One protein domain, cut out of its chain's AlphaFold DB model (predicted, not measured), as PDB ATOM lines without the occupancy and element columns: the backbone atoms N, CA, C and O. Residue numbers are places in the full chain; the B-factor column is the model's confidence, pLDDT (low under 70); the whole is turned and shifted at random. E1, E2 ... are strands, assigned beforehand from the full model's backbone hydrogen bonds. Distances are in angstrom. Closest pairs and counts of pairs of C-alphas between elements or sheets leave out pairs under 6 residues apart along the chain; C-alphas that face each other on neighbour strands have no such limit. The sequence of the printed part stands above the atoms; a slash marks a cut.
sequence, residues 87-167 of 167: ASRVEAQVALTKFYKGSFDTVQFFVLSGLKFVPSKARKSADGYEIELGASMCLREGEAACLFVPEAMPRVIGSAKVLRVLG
ATOM      1  N   ALA A  87      80.922  59.234  64.643       89.88
ATOM      2  CA  ALA A  87      81.037  60.056  65.832       89.88
ATOM      3  C   ALA A  87      81.505  59.199  67.008       89.88
ATOM      4  O   ALA A  87      80.966  58.110  67.226       89.88
ATOM      5  N   SER A  88      82.443  59.714  67.802       93.69
ATOM      6  CA  SER A  88      82.714  59.202  69.159       93.69
ATOM      7  C   SER A  88      82.061  60.070  70.238       93.69
ATOM      8  O   SER A  88      81.825  59.613  71.357       93.69
ATOM      9  N   ARG A  89      81.730  61.320  69.899       95.19
ATOM     10  CA  ARG A  89      81.018  62.271  70.748       95.19
ATOM     11  C   ARG A  89      79.993  63.044  69.925       95.19
ATOM     12  O   ARG A  89      80.142  63.225  68.721       95.19
ATOM     13  N   VAL A  90      78.940  63.523  70.572       95.38
ATOM     14  CA  VAL A  90      77.962  64.417  69.939       95.38
ATOM     15  C   VAL A  90      77.493  65.475  70.925       95.38
ATOM     16  O   VAL A  90      77.340  65.197  72.111       95.38
ATOM     17  N   GLU A  91      77.209  66.673  70.433       96.31
ATOM     18  CA  GLU A  91      76.328  67.604  71.137       96.31
ATOM     19  C   GLU A  91      74.894  67.291  70.740       96.31
ATOM     20  O   GLU A  91      74.586  67.143  69.556       96.31
ATOM     21  N   ALA A  92      74.006  67.182  71.722       96.75
ATOM     22  CA  ALA A  92      72.622  66.822  71.492       96.75
ATOM     23  C   ALA A  92      71.664  67.551  72.434       96.75
ATOM     24  O   ALA A  92      71.942  67.781  73.614       96.75
ATOM     25  N   GLN A  93      70.474  67.833  71.914       97.38
ATOM     26  CA  GLN A  93      69.334  68.232  72.721       97.38
ATOM     27  C   GLN A  93      68.579  66.980  73.165       97.38
ATOM     28  O   GLN A  93      68.128  66.189  72.335       97.38
ATOM     29  N   VAL A  94      68.428  66.795  74.476       97.00
ATOM     30  CA  VAL A  94      67.764  65.616  75.044       97.00
ATOM     31  C   VAL A  94      66.328  65.943  75.439       97.00
ATOM     32  O   VAL A  94      66.075  66.888  76.182       97.00
ATOM     33  N   ALA A  95      65.392  65.118  74.974       96.56
ATOM     34  CA  ALA A  95      63.987  65.151  75.354       96.56
ATOM     35  C   ALA A  95      63.628  63.855  76.093       96.56
ATOM     36  O   ALA A  95      63.455  62.797  75.481       96.56
ATOM     37  N   LEU A  96      63.525  63.938  77.420       96.56
ATOM     38  CA  LEU A  96      63.098  62.822  78.264       96.56
ATOM     39  C   LEU A  96      61.581  62.628  78.188       96.56
ATOM     40  O   LEU A  96      60.809  63.581  78.070       96.56
ATOM     41  N   THR A  97      61.136  61.379  78.289       96.00
ATOM     42  CA  THR A  97      59.708  61.074  78.393       96.00
ATOM     43  C   THR A  97      59.167  61.520  79.750       96.00
ATOM     44  O   THR A  97      59.848  61.440  80.770       96.00
ATOM     45  N   LYS A  98      57.881  61.885  79.804       95.69
ATOM     46  CA  LYS A  98      57.200  62.240  81.065       95.69
ATOM     47  C   LYS A  98      57.178  61.115  82.113       95.69
ATOM     48  O   LYS A  98      56.886  61.381  83.282       95.69
ATOM     49  N   PHE A  99      57.426  59.875  81.692       94.50
ATOM     50  CA  PHE A  99      57.383  58.681  82.535       94.50
ATOM     51  C   PHE A  99      58.720  58.391  83.213       94.50
ATOM     52  O   PHE A  99      58.732  57.786  84.280       94.50
ATOM     53  N   TYR A 100      59.833  58.852  82.640       94.69
ATOM     54  CA  TYR A 100      61.137  58.731  83.270       94.69
ATOM     55  C   TYR A 100      61.309  59.823  84.334       94.69
ATOM     56  O   TYR A 100      61.123  61.007  84.062       94.69
ATOM     57  N   LYS A 101      61.616  59.413  85.568       90.62
ATOM     58  CA  LYS A 101      61.758  60.314  86.728       90.62
ATOM     59  C   LYS A 101      63.195  60.437  87.242       90.62
ATOM     60  O   LYS A 101      63.426  61.183  88.187       90.62
ATOM     61  N   GLY A 102      64.130  59.689  86.659       90.19
ATOM     62  CA  GLY A 102      65.541  59.709  87.044       90.19
ATOM     63  C   GLY A 102      66.347  60.789  86.323       90.19
ATOM     64  O   GLY A 102      65.829  61.509  85.469       90.19
ATOM     65  N   SER A 103      67.638  60.852  86.649       91.31
ATOM     66  CA  SER A 103      68.634  61.626  85.902       91.31
ATOM     67  C   SER A 103      69.473  60.673  85.062       91.31
ATOM     68  O   SER A 103      70.060  59.729  85.592       91.31
ATOM     69  N   PHE A 104      69.521  60.900  83.751       93.06
ATOM     70  CA  PHE A 104      70.279  60.041  82.837       93.06
ATOM     71  C   PHE A 104      71.765  60.426  82.768       93.06
ATOM     72  O   PHE A 104      72.603  59.593  82.450       93.06
ATOM     73  N   ASP A 105      72.094  61.677  83.090       92.38
ATOM     74  CA  ASP A 105      73.443  62.258  83.063       92.38
ATOM     75  C   ASP A 105      74.310  61.860  84.268       92.38
ATOM     76  O   ASP A 105      75.499  62.159  84.304       92.38
ATOM     77  N   THR A 106      73.745  61.147  85.243       91.56
ATOM     78  CA  THR A 106      74.480  60.603  86.396       91.56
ATOM     79  C   THR A 106      74.654  59.086  86.334       91.56
ATOM     80  O   THR A 106      75.183  58.491  87.270       91.56
ATOM     81  N   VAL A 107      74.177  58.438  85.269       92.88
ATOM     82  CA  VAL A 107      74.223  56.982  85.094       92.88
ATOM     83  C   VAL A 107      74.767  56.633  83.713       92.88
ATOM     84  O   VAL A 107      74.781  57.457  82.803       92.88
ATOM     85  N   GLN A 108      75.206  55.389  83.536       95.31
ATOM     86  CA  GLN A 108      75.427  54.868  82.192       95.31
ATOM     87  C   GLN A 108      74.068  54.593  81.538       95.31
ATOM     88  O   GLN A 108      73.215  53.913  82.111       95.31
ATOM     89  N   PHE A 109      73.890  55.092  80.322       96.94
ATOM     90  CA  PHE A 109      72.739  54.799  79.473       96.94
ATOM     91  C   PHE A 109      73.235  54.260  78.132       96.94
ATOM     92  O   PHE A 109      74.432  54.055  77.941       96.94
ATOM     93  N   PHE A 110      72.323  53.996  77.209       97.75
ATOM     94  CA  PHE A 110      72.643  53.556  75.863       97.75
ATOM     95  C   PHE A 110      72.002  54.480  74.839       97.75
ATOM     96  O   PHE A 110      70.827  54.841  74.965       97.75
ATOM     97  N   VAL A 111      72.785  54.838  73.826       97.25
ATOM     98  CA  VAL A 111      72.324  55.527  72.623       97.25
ATOM     99  C   VAL A 111      72.029  54.488  71.553       97.25
ATOM    100  O   VAL A 111      72.841  53.602  71.274       97.25
ATOM    101  N   LEU A 112      70.844  54.598  70.961       95.69
ATOM    102  CA  LEU A 112      70.382  53.741  69.885       95.69
ATOM    103  C   LEU A 112      70.177  54.576  68.624       95.69
ATOM    104  O   LEU A 112      69.320  55.459  68.603       95.69
ATOM    105  N   SER A 113      70.908  54.244  67.565       91.69
ATOM    106  CA  SER A 113      70.605  54.688  66.200       91.69
ATOM    107  C   SER A 113      70.843  53.537  65.222       91.69
ATOM    108  O   SER A 113      71.791  52.754  65.354       91.69
ATOM    109  N   GLY A 114      69.921  53.390  64.268       88.94
ATOM    110  CA  GLY A 114      69.889  52.265  63.339       88.94
ATOM    111  C   GLY A 114      69.867  50.922  64.072       88.94
ATOM    112  O   GLY A 114      68.948  50.628  64.834       88.94
ATOM    113  N   LEU A 115      70.892  50.101  63.827       92.56
ATOM    114  CA  LEU A 115      71.069  48.787  64.462       92.56
ATOM    115  C   LEU A 115      72.132  48.797  65.573       92.56
ATOM    116  O   LEU A 115      72.469  47.733  66.094       92.56
ATOM    117  N   LYS A 116      72.680  49.967  65.919       92.62
ATOM    118  CA  LYS A 116      73.687  50.119  66.971       92.62
ATOM    119  C   LYS A 116      73.028  50.439  68.309       92.62
ATOM    120  O   LYS A 116      72.065  51.198  68.385       92.62
ATOM    121  N   PHE A 117      73.601  49.867  69.359       93.56
ATOM    122  CA  PHE A 117      73.239  50.089  70.752       93.56
ATOM    123  C   PHE A 117      74.542  50.297  71.518       93.56
ATOM    124  O   PHE A 117      75.285  49.343  71.750       93.56
ATOM    125  N   VAL A 118      74.869  51.551  71.826       96.19
ATOM    126  CA  VAL A 118      76.198  51.934  72.317       96.19
ATOM    127  C   VAL A 118      76.084  52.453  73.749       96.19
ATOM    128  O   VAL A 118      75.274  53.349  73.982       96.19
ATOM    129  N   PRO A 119      76.847  51.912  74.721       97.31
ATOM    130  CA  PRO A 119      76.881  52.464  76.073       97.31
ATOM    131  C   PRO A 119      77.419  53.891  76.027       97.31
ATOM    132  O   PRO A 119      78.328  54.199  75.260       97.31
ATOM    133  N   SER A 120      76.840  54.786  76.810       97.69
ATOM    134  CA  SER A 120      77.115  56.215  76.711       97.69
ATOM    135  C   SER A 120      77.019  56.908  78.059       97.69
ATOM    136  O   SER A 120      76.354  56.440  78.991       97.69
ATOM    137  N   LYS A 121      77.704  58.045  78.143       97.31
ATOM    138  CA  LYS A 121      77.660  58.971  79.276       97.31
ATOM    139  C   LYS A 121      77.349  60.363  78.755       97.31
ATOM    140  O   LYS A 121      77.696  60.692  77.626       97.31
ATOM    141  N   ALA A 122      76.693  61.173  79.573       97.00
ATOM    142  CA  ALA A 122      76.334  62.533  79.207       97.00
ATOM    143  C   ALA A 122      76.858  63.515  80.243       97.00
ATOM    144  O   ALA A 122      76.882  63.229  81.438       97.00
ATOM    145  N   ARG A 123      77.225  64.699  79.768       95.81
ATOM    146  CA  ARG A 123      77.547  65.865  80.589       95.81
ATOM    147  C   ARG A 123      76.772  67.060  80.061       95.81
ATOM    148  O   ARG A 123      76.570  67.188  78.856       95.81
ATOM    149  N   LYS A 124      76.330  67.938  80.958       95.00
ATOM    150  CA  LYS A 124      75.651  69.176  80.556       95.00
ATOM    151  C   LYS A 124      76.604  70.061  79.751       95.00
ATOM    152  O   LYS A 124      77.776  70.193  80.107       95.00
ATOM    153  N   SER A 125      76.080  70.673  78.699       91.88
ATOM    154  CA  SER A 125      76.744  71.701  77.892       91.88
ATOM    155  C   SER A 125      75.873  72.964  77.843       91.88
ATOM    156  O   SER A 125      74.788  72.991  78.425       91.88
ATOM    157  N   ALA A 126      76.347  74.031  77.189       89.56
ATOM    158  CA  ALA A 126      75.593  75.283  77.076       89.56
ATOM    159  C   ALA A 126      74.250  75.100  76.337       89.56
ATOM    160  O   ALA A 126      73.241  75.658  76.760       89.56
ATOM    161  N   ASP A 127      74.237  74.261  75.296       87.31
ATOM    162  CA  ASP A 127      73.098  74.078  74.383       87.31
ATOM    163  C   ASP A 127      72.352  72.742  74.582       87.31
ATOM    164  O   ASP A 127      71.485  72.368  73.789       87.31
ATOM    165  N   GLY A 128      72.666  72.000  75.651       94.38
ATOM    166  CA  GLY A 128      72.034  70.721  75.968       94.38
ATOM    167  C   GLY A 128      72.983  69.773  76.689       94.38
ATOM    168  O   GLY A 128      73.329  69.981  77.855       94.38
ATOM    169  N   TYR A 129      73.371  68.702  75.999       96.75
ATOM    170  CA  TYR A 129      74.267  67.681  76.524       96.75
ATOM    171  C   TYR A 129      75.348  67.332  75.510       96.75
ATOM    172  O   TYR A 129      75.072  67.168  74.326       96.75
ATOM    173  N   GLU A 130      76.569  67.156  75.991       96.44
ATOM    174  CA  GLU A 130      77.586  66.408  75.264       96.44
ATOM    175  C   GLU A 130      77.460  64.937  75.670       96.44
ATOM    176  O   GLU A 130      77.461  64.613  76.862       96.44
ATOM    177  N   ILE A 131      77.309  64.060  74.681       96.88
ATOM    178  CA  ILE A 131      77.172  62.618  74.858       96.88
ATOM    179  C   ILE A 131      78.436  61.946  74.329       96.88
ATOM    180  O   ILE A 131      78.776  62.079  73.154       96.88
ATOM    181  N   GLU A 132      79.111  61.206  75.202       96.75
ATOM    182  CA  GLU A 132      80.251  60.354  74.876       96.75
ATOM    183  C   GLU A 132      79.769  58.933  74.581       96.75
ATOM    184  O   GLU A 132      79.033  58.338  75.375       96.75
ATOM    185  N   LEU A 133      80.186  58.399  73.434       96.50
ATOM    186  CA  LEU A 133      79.803  57.087  72.930       96.50
ATOM    187  C   LEU A 133      80.939  56.100  73.214       96.50
ATOM    188  O   LEU A 133      82.072  56.306  72.792       96.50
ATOM    189  N   GLY A 134      80.642  54.994  73.899       95.44
ATOM    190  CA  GLY A 134      81.632  53.963  74.230       95.44
ATOM    191  C   GLY A 134      82.193  53.209  73.018       95.44
ATOM    192  O   GLY A 134      83.162  52.468  73.154       95.44
ATOM    193  N   ALA A 135      81.593  53.389  71.841       93.19
ATOM    194  CA  ALA A 135      82.104  52.947  70.551       93.19
ATOM    195  C   ALA A 135      81.661  53.937  69.467       93.19
ATOM    196  O   ALA A 135      80.552  54.474  69.540       93.19
ATOM    197  N   SER A 136      82.495  54.150  68.449       92.00
ATOM    198  CA  SER A 136      82.130  55.023  67.334       92.00
ATOM    199  C   SER A 136      80.924  54.474  66.575       92.00
ATOM    200  O   SER A 136      80.824  53.275  66.310       92.00
ATOM    201  N   MET A 137      80.013  55.360  66.188       91.25
ATOM    202  CA  MET A 137      78.867  55.013  65.351       91.25
ATOM    203  C   MET A 137      78.511  56.157  64.407       91.25
ATOM    204  O   MET A 137      78.858  57.309  64.647       91.25
ATOM    205  N   CYS A 138      77.831  55.844  63.309       89.69
ATOM    206  CA  CYS A 138      77.389  56.861  62.362       89.69
ATOM    207  C   CYS A 138      76.172  57.601  62.927       89.69
ATOM    208  O   CYS A 138      75.147  56.979  63.188       89.69
ATOM    209  N   LEU A 139      76.298  58.916  63.097       89.88
ATOM    210  CA  LEU A 139      75.226  59.829  63.488       89.88
ATOM    211  C   LEU A 139      75.310  61.076  62.608       89.88
ATOM    212  O   LEU A 139      76.408  61.496  62.241       89.88
ATOM    213  N   ARG A 140      74.166  61.671  62.268       87.69
ATOM    214  CA  ARG A 140      74.094  62.916  61.486       87.69
ATOM    215  C   ARG A 140      73.567  64.067  62.326       87.69
ATOM    216  O   ARG A 140      72.722  63.874  63.195       87.69
ATOM    217  N   GLU A 141      73.990  65.283  62.004       91.12
ATOM    218  CA  GLU A 141      73.336  66.480  62.534       91.12
ATOM    219  C   GLU A 141      71.846  66.483  62.163       91.12
ATOM    220  O   GLU A 141      71.456  66.164  61.038       91.12
ATOM    221  N   GLY A 142      71.000  66.799  63.139       90.75
ATOM    222  CA  GLY A 142      69.545  66.746  63.028       90.75
ATOM    223  C   GLY A 142      68.924  65.361  63.238       90.75
ATOM    224  O   GLY A 142      67.706  65.291  63.414       90.75
ATOM    225  N   GLU A 143      69.713  64.282  63.263       90.50
ATOM    226  CA  GLU A 143      69.220  62.925  63.513       90.50
ATOM    227  C   GLU A 143      68.757  62.762  64.965       90.50
ATOM    228  O   GLU A 143      69.350  63.313  65.896       90.50
ATOM    229  N   ALA A 144      67.685  61.997  65.169       93.88
ATOM    230  CA  ALA A 144      67.212  61.632  66.496       93.88
ATOM    231  C   ALA A 144      67.672  60.212  66.847       93.88
ATOM    232  O   ALA A 144      67.350  59.259  66.140       93.88
ATOM    233  N   ALA A 145      68.362  60.074  67.975       95.38
ATOM    234  CA  ALA A 145      68.718  58.795  68.572       95.38
ATOM    235  C   ALA A 145      67.829  58.500  69.788       95.38
ATOM    236  O   ALA A 145      67.420  59.405  70.519       95.38
ATOM    237  N   CYS A 146      67.516  57.229  70.019       97.31
ATOM    238  CA  CYS A 146      66.737  56.793  71.176       97.31
ATOM    239  C   CYS A 146      67.657  56.588  72.389       97.31
ATOM    240  O   CYS A 146      68.781  56.107  72.247       97.31
ATOM    241  N   LEU A 147      67.182  56.962  73.580       97.50
ATOM    242  CA  LEU A 147      67.914  56.822  74.837       97.50
ATOM    243  C   LEU A 147      67.310  55.711  75.691       97.50
ATOM    244  O   LEU A 147      66.102  55.691  75.951       97.50
ATOM    245  N   PHE A 148      68.165  54.816  76.179       97.44
ATOM    246  CA  PHE A 148      67.760  53.635  76.930       97.44
ATOM    247  C   PHE A 148      68.567  53.458  78.218       97.44
ATOM    248  O   PHE A 148      69.791  53.540  78.210       97.44
ATOM    249  N   VAL A 149      67.893  53.141  79.321       96.50
ATOM    250  CA  VAL A 149      68.509  52.761  80.598       96.50
ATOM    251  C   VAL A 149      67.952  51.391  81.007       96.50
ATOM    252  O   VAL A 149      66.746  51.290  81.247       96.50
ATOM    253  N   PRO A 150      68.781  50.330  81.105       92.88
ATOM    254  CA  PRO A 150      68.303  48.965  81.354       92.88
ATOM    255  C   PRO A 150      67.484  48.803  82.640       92.88
ATOM    256  O   PRO A 150      66.500  48.063  82.654       92.88
ATOM    257  N   GLU A 151      67.884  49.503  83.703       91.38
ATOM    258  CA  GLU A 151      67.266  49.400  85.032       91.38
ATOM    259  C   GLU A 151      66.111  50.388  85.256       91.38
ATOM    260  O   GLU A 151      65.454  50.355  86.293       91.38
ATOM    261  N   ALA A 152      65.823  51.265  84.290       92.44
ATOM    262  CA  ALA A 152      64.738  52.231  84.412       92.44
ATOM    263  C   ALA A 152      63.368  51.625  84.058       92.44
ATOM    264  O   ALA A 152      63.248  50.696  83.259       92.44
ATOM    265  N   MET A 153      62.306  52.214  84.611       90.81
ATOM    266  CA  MET A 153      60.912  51.934  84.256       90.81
ATOM    267  C   MET A 153      60.224  53.254  83.868       90.81
ATOM    268  O   MET A 153      59.986  54.077  84.753       90.81
ATOM    269  N   PRO A 154      59.904  53.490  82.577       92.88
ATOM    270  CA  PRO A 154      60.230  52.668  81.403       92.88
ATOM    271  C   PRO A 154      61.730  52.688  81.055       92.88
ATOM    272  O   PRO A 154      62.435  53.644  81.373       92.88
ATOM    273  N   ARG A 155      62.205  51.645  80.357       95.44
ATOM    274  CA  ARG A 155      63.617  51.524  79.947       95.44
ATOM    275  C   ARG A 155      64.004  52.472  78.819       95.44
ATOM    276  O   ARG A 155      65.142  52.916  78.760       95.44
ATOM    277  N   VAL A 156      63.070  52.791  77.923       96.88
ATOM    278  CA  VAL A 156      63.246  53.882  76.956       96.88
ATOM    279  C   VAL A 156      62.935  55.181  77.680       96.88
ATOM    280  O   VAL A 156      61.792  55.432  78.062       96.88
ATOM    281  N   ILE A 157      63.968  55.987  77.896       97.00
ATOM    282  CA  ILE A 157      63.889  57.161  78.764       97.00
ATOM    283  C   ILE A 157      63.625  58.449  77.988       97.00
ATOM    284  O   ILE A 157      63.128  59.411  78.570       97.00
ATOM    285  N   GLY A 158      63.907  58.472  76.684       96.94
ATOM    286  CA  GLY A 158      63.780  59.667  75.861       96.94
ATOM    287  C   GLY A 158      64.452  59.539  74.502       96.94
ATOM    288  O   GLY A 158      64.723  58.440  74.020       96.94
ATOM    289  N   SER A 159      64.734  60.689  73.906       97.38
ATOM    290  CA  SER A 159      65.480  60.813  72.654       97.38
ATOM    291  C   SER A 159      66.519  61.926  72.749       97.38
ATOM    292  O   SER A 159      66.373  62.850  73.551       97.38
ATOM    293  N   ALA A 160      67.558  61.834  71.929       96.88
ATOM    294  CA  ALA A 160      68.583  62.847  71.752       96.88
ATOM    295  C   ALA A 160      68.584  63.289  70.287       96.88
ATOM    296  O   ALA A 160      68.836  62.478  69.398       96.88
ATOM    297  N   LYS A 161      68.296  64.565  70.030       97.00
ATOM    298  CA  LYS A 161      68.464  65.172  68.711       97.00
ATOM    299  C   LYS A 161      69.896  65.673  68.593       97.00
ATOM    300  O   LYS A 161      70.278  66.583  69.326       97.00
ATOM    301  N   VAL A 162      70.668  65.087  67.686       95.25
ATOM    302  CA  VAL A 162      72.060  65.467  67.434       95.25
ATOM    303  C   VAL A 162      72.083  66.888  66.880       95.25
ATOM    304  O   VAL A 162      71.459  67.182  65.862       95.25
ATOM    305  N   LEU A 163      72.782  67.778  67.571       94.38
ATOM    306  CA  LEU A 163      73.037  69.143  67.128       94.38
ATOM    307  C   LEU A 163      74.313  69.184  66.299       94.38
ATOM    308  O   LEU A 163      74.309  69.762  65.219       94.38
ATOM    309  N   ARG A 164      75.383  68.559  66.805       92.31
ATOM    310  CA  ARG A 164      76.710  68.541  66.180       92.31
ATOM    311  C   ARG A 164      77.400  67.214  66.440       92.31
ATOM    312  O   ARG A 164      77.308  66.664  67.540       92.31
ATOM    313  N   VAL A 165      78.112  66.718  65.437       89.62
ATOM    314  CA  VAL A 165      78.977  65.542  65.574       89.62
ATOM    315  C   VAL A 165      80.370  65.996  66.000       89.62
ATOM    316  O   VAL A 165      80.926  66.920  65.410       89.62
ATOM    317  N   LEU A 166      80.917  65.371  67.043       83.44
ATOM    318  CA  LEU A 166      82.222  65.690  67.605       83.44
ATOM    319  C   LEU A 166      83.144  64.465  67.555       83.44
ATOM    320  O   LEU A 166      82.833  63.394  68.084       83.44
ATOM    321  N   GLY A 167      84.336  64.671  67.003       63.50
ATOM    322  CA  GLY A 167      85.345  63.624  66.859       63.50
ATOM    323  C   GLY A 167      85.281  62.929  65.515       63.50
ATOM    324  O   GLY A 167      84.161  62.589  65.082       63.50
TER     325      GLY A 167
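This is residues 87 to 167 of the 167 residues of a protein of uncultured archaeon (UniProt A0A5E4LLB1). This is a small closed barrel of six antiparallel strands, E1, E4, E3, E2, E5, E6 round the ring and back to E1. The printed part has 81 residues with strands E1 to E6 and no named helix, all strand. It is compact, with radius of gyration of the C-alphas 11.3 A and spans 31 by 29 by 19 A.

Start at E1, residues 87 to 96: E4, residues 128 to 137, is on one side (N 90 to O 131, 3.0 A), E6, residues 156 to 166, on the other (N 93 to O 161, 2.9 A). E2, residues 109 to 113, and E3, residues 116 to 125, form a hairpin (N 111 to O 118, 2.9 A); so do E3 and E4 (N 123 to O 130, 2.9 A). E2, E3, E4 make a meander, each strand the antiparallel neighbour of the one before; E1 to E4 and E2 to E5 are Greek keys, a meander plus a strand pairing first with fourth. E5, residues 144 to 148, has E2 on one side (N 112 to O 146, 2.9 A) and E6 on the other (N 145 to O 160, 2.8 A).

Find C-alpha 87 at (81.037, 60.056, 65.832); E1 runs 22.0 A, E3 24.4 A, E4 20.2 A, and E6 24.2 A to C-alpha 166 at (82.222, 65.690, 67.605).

The printed part has no cut; the link E1 to E2 is long, and residue 167 is under 70.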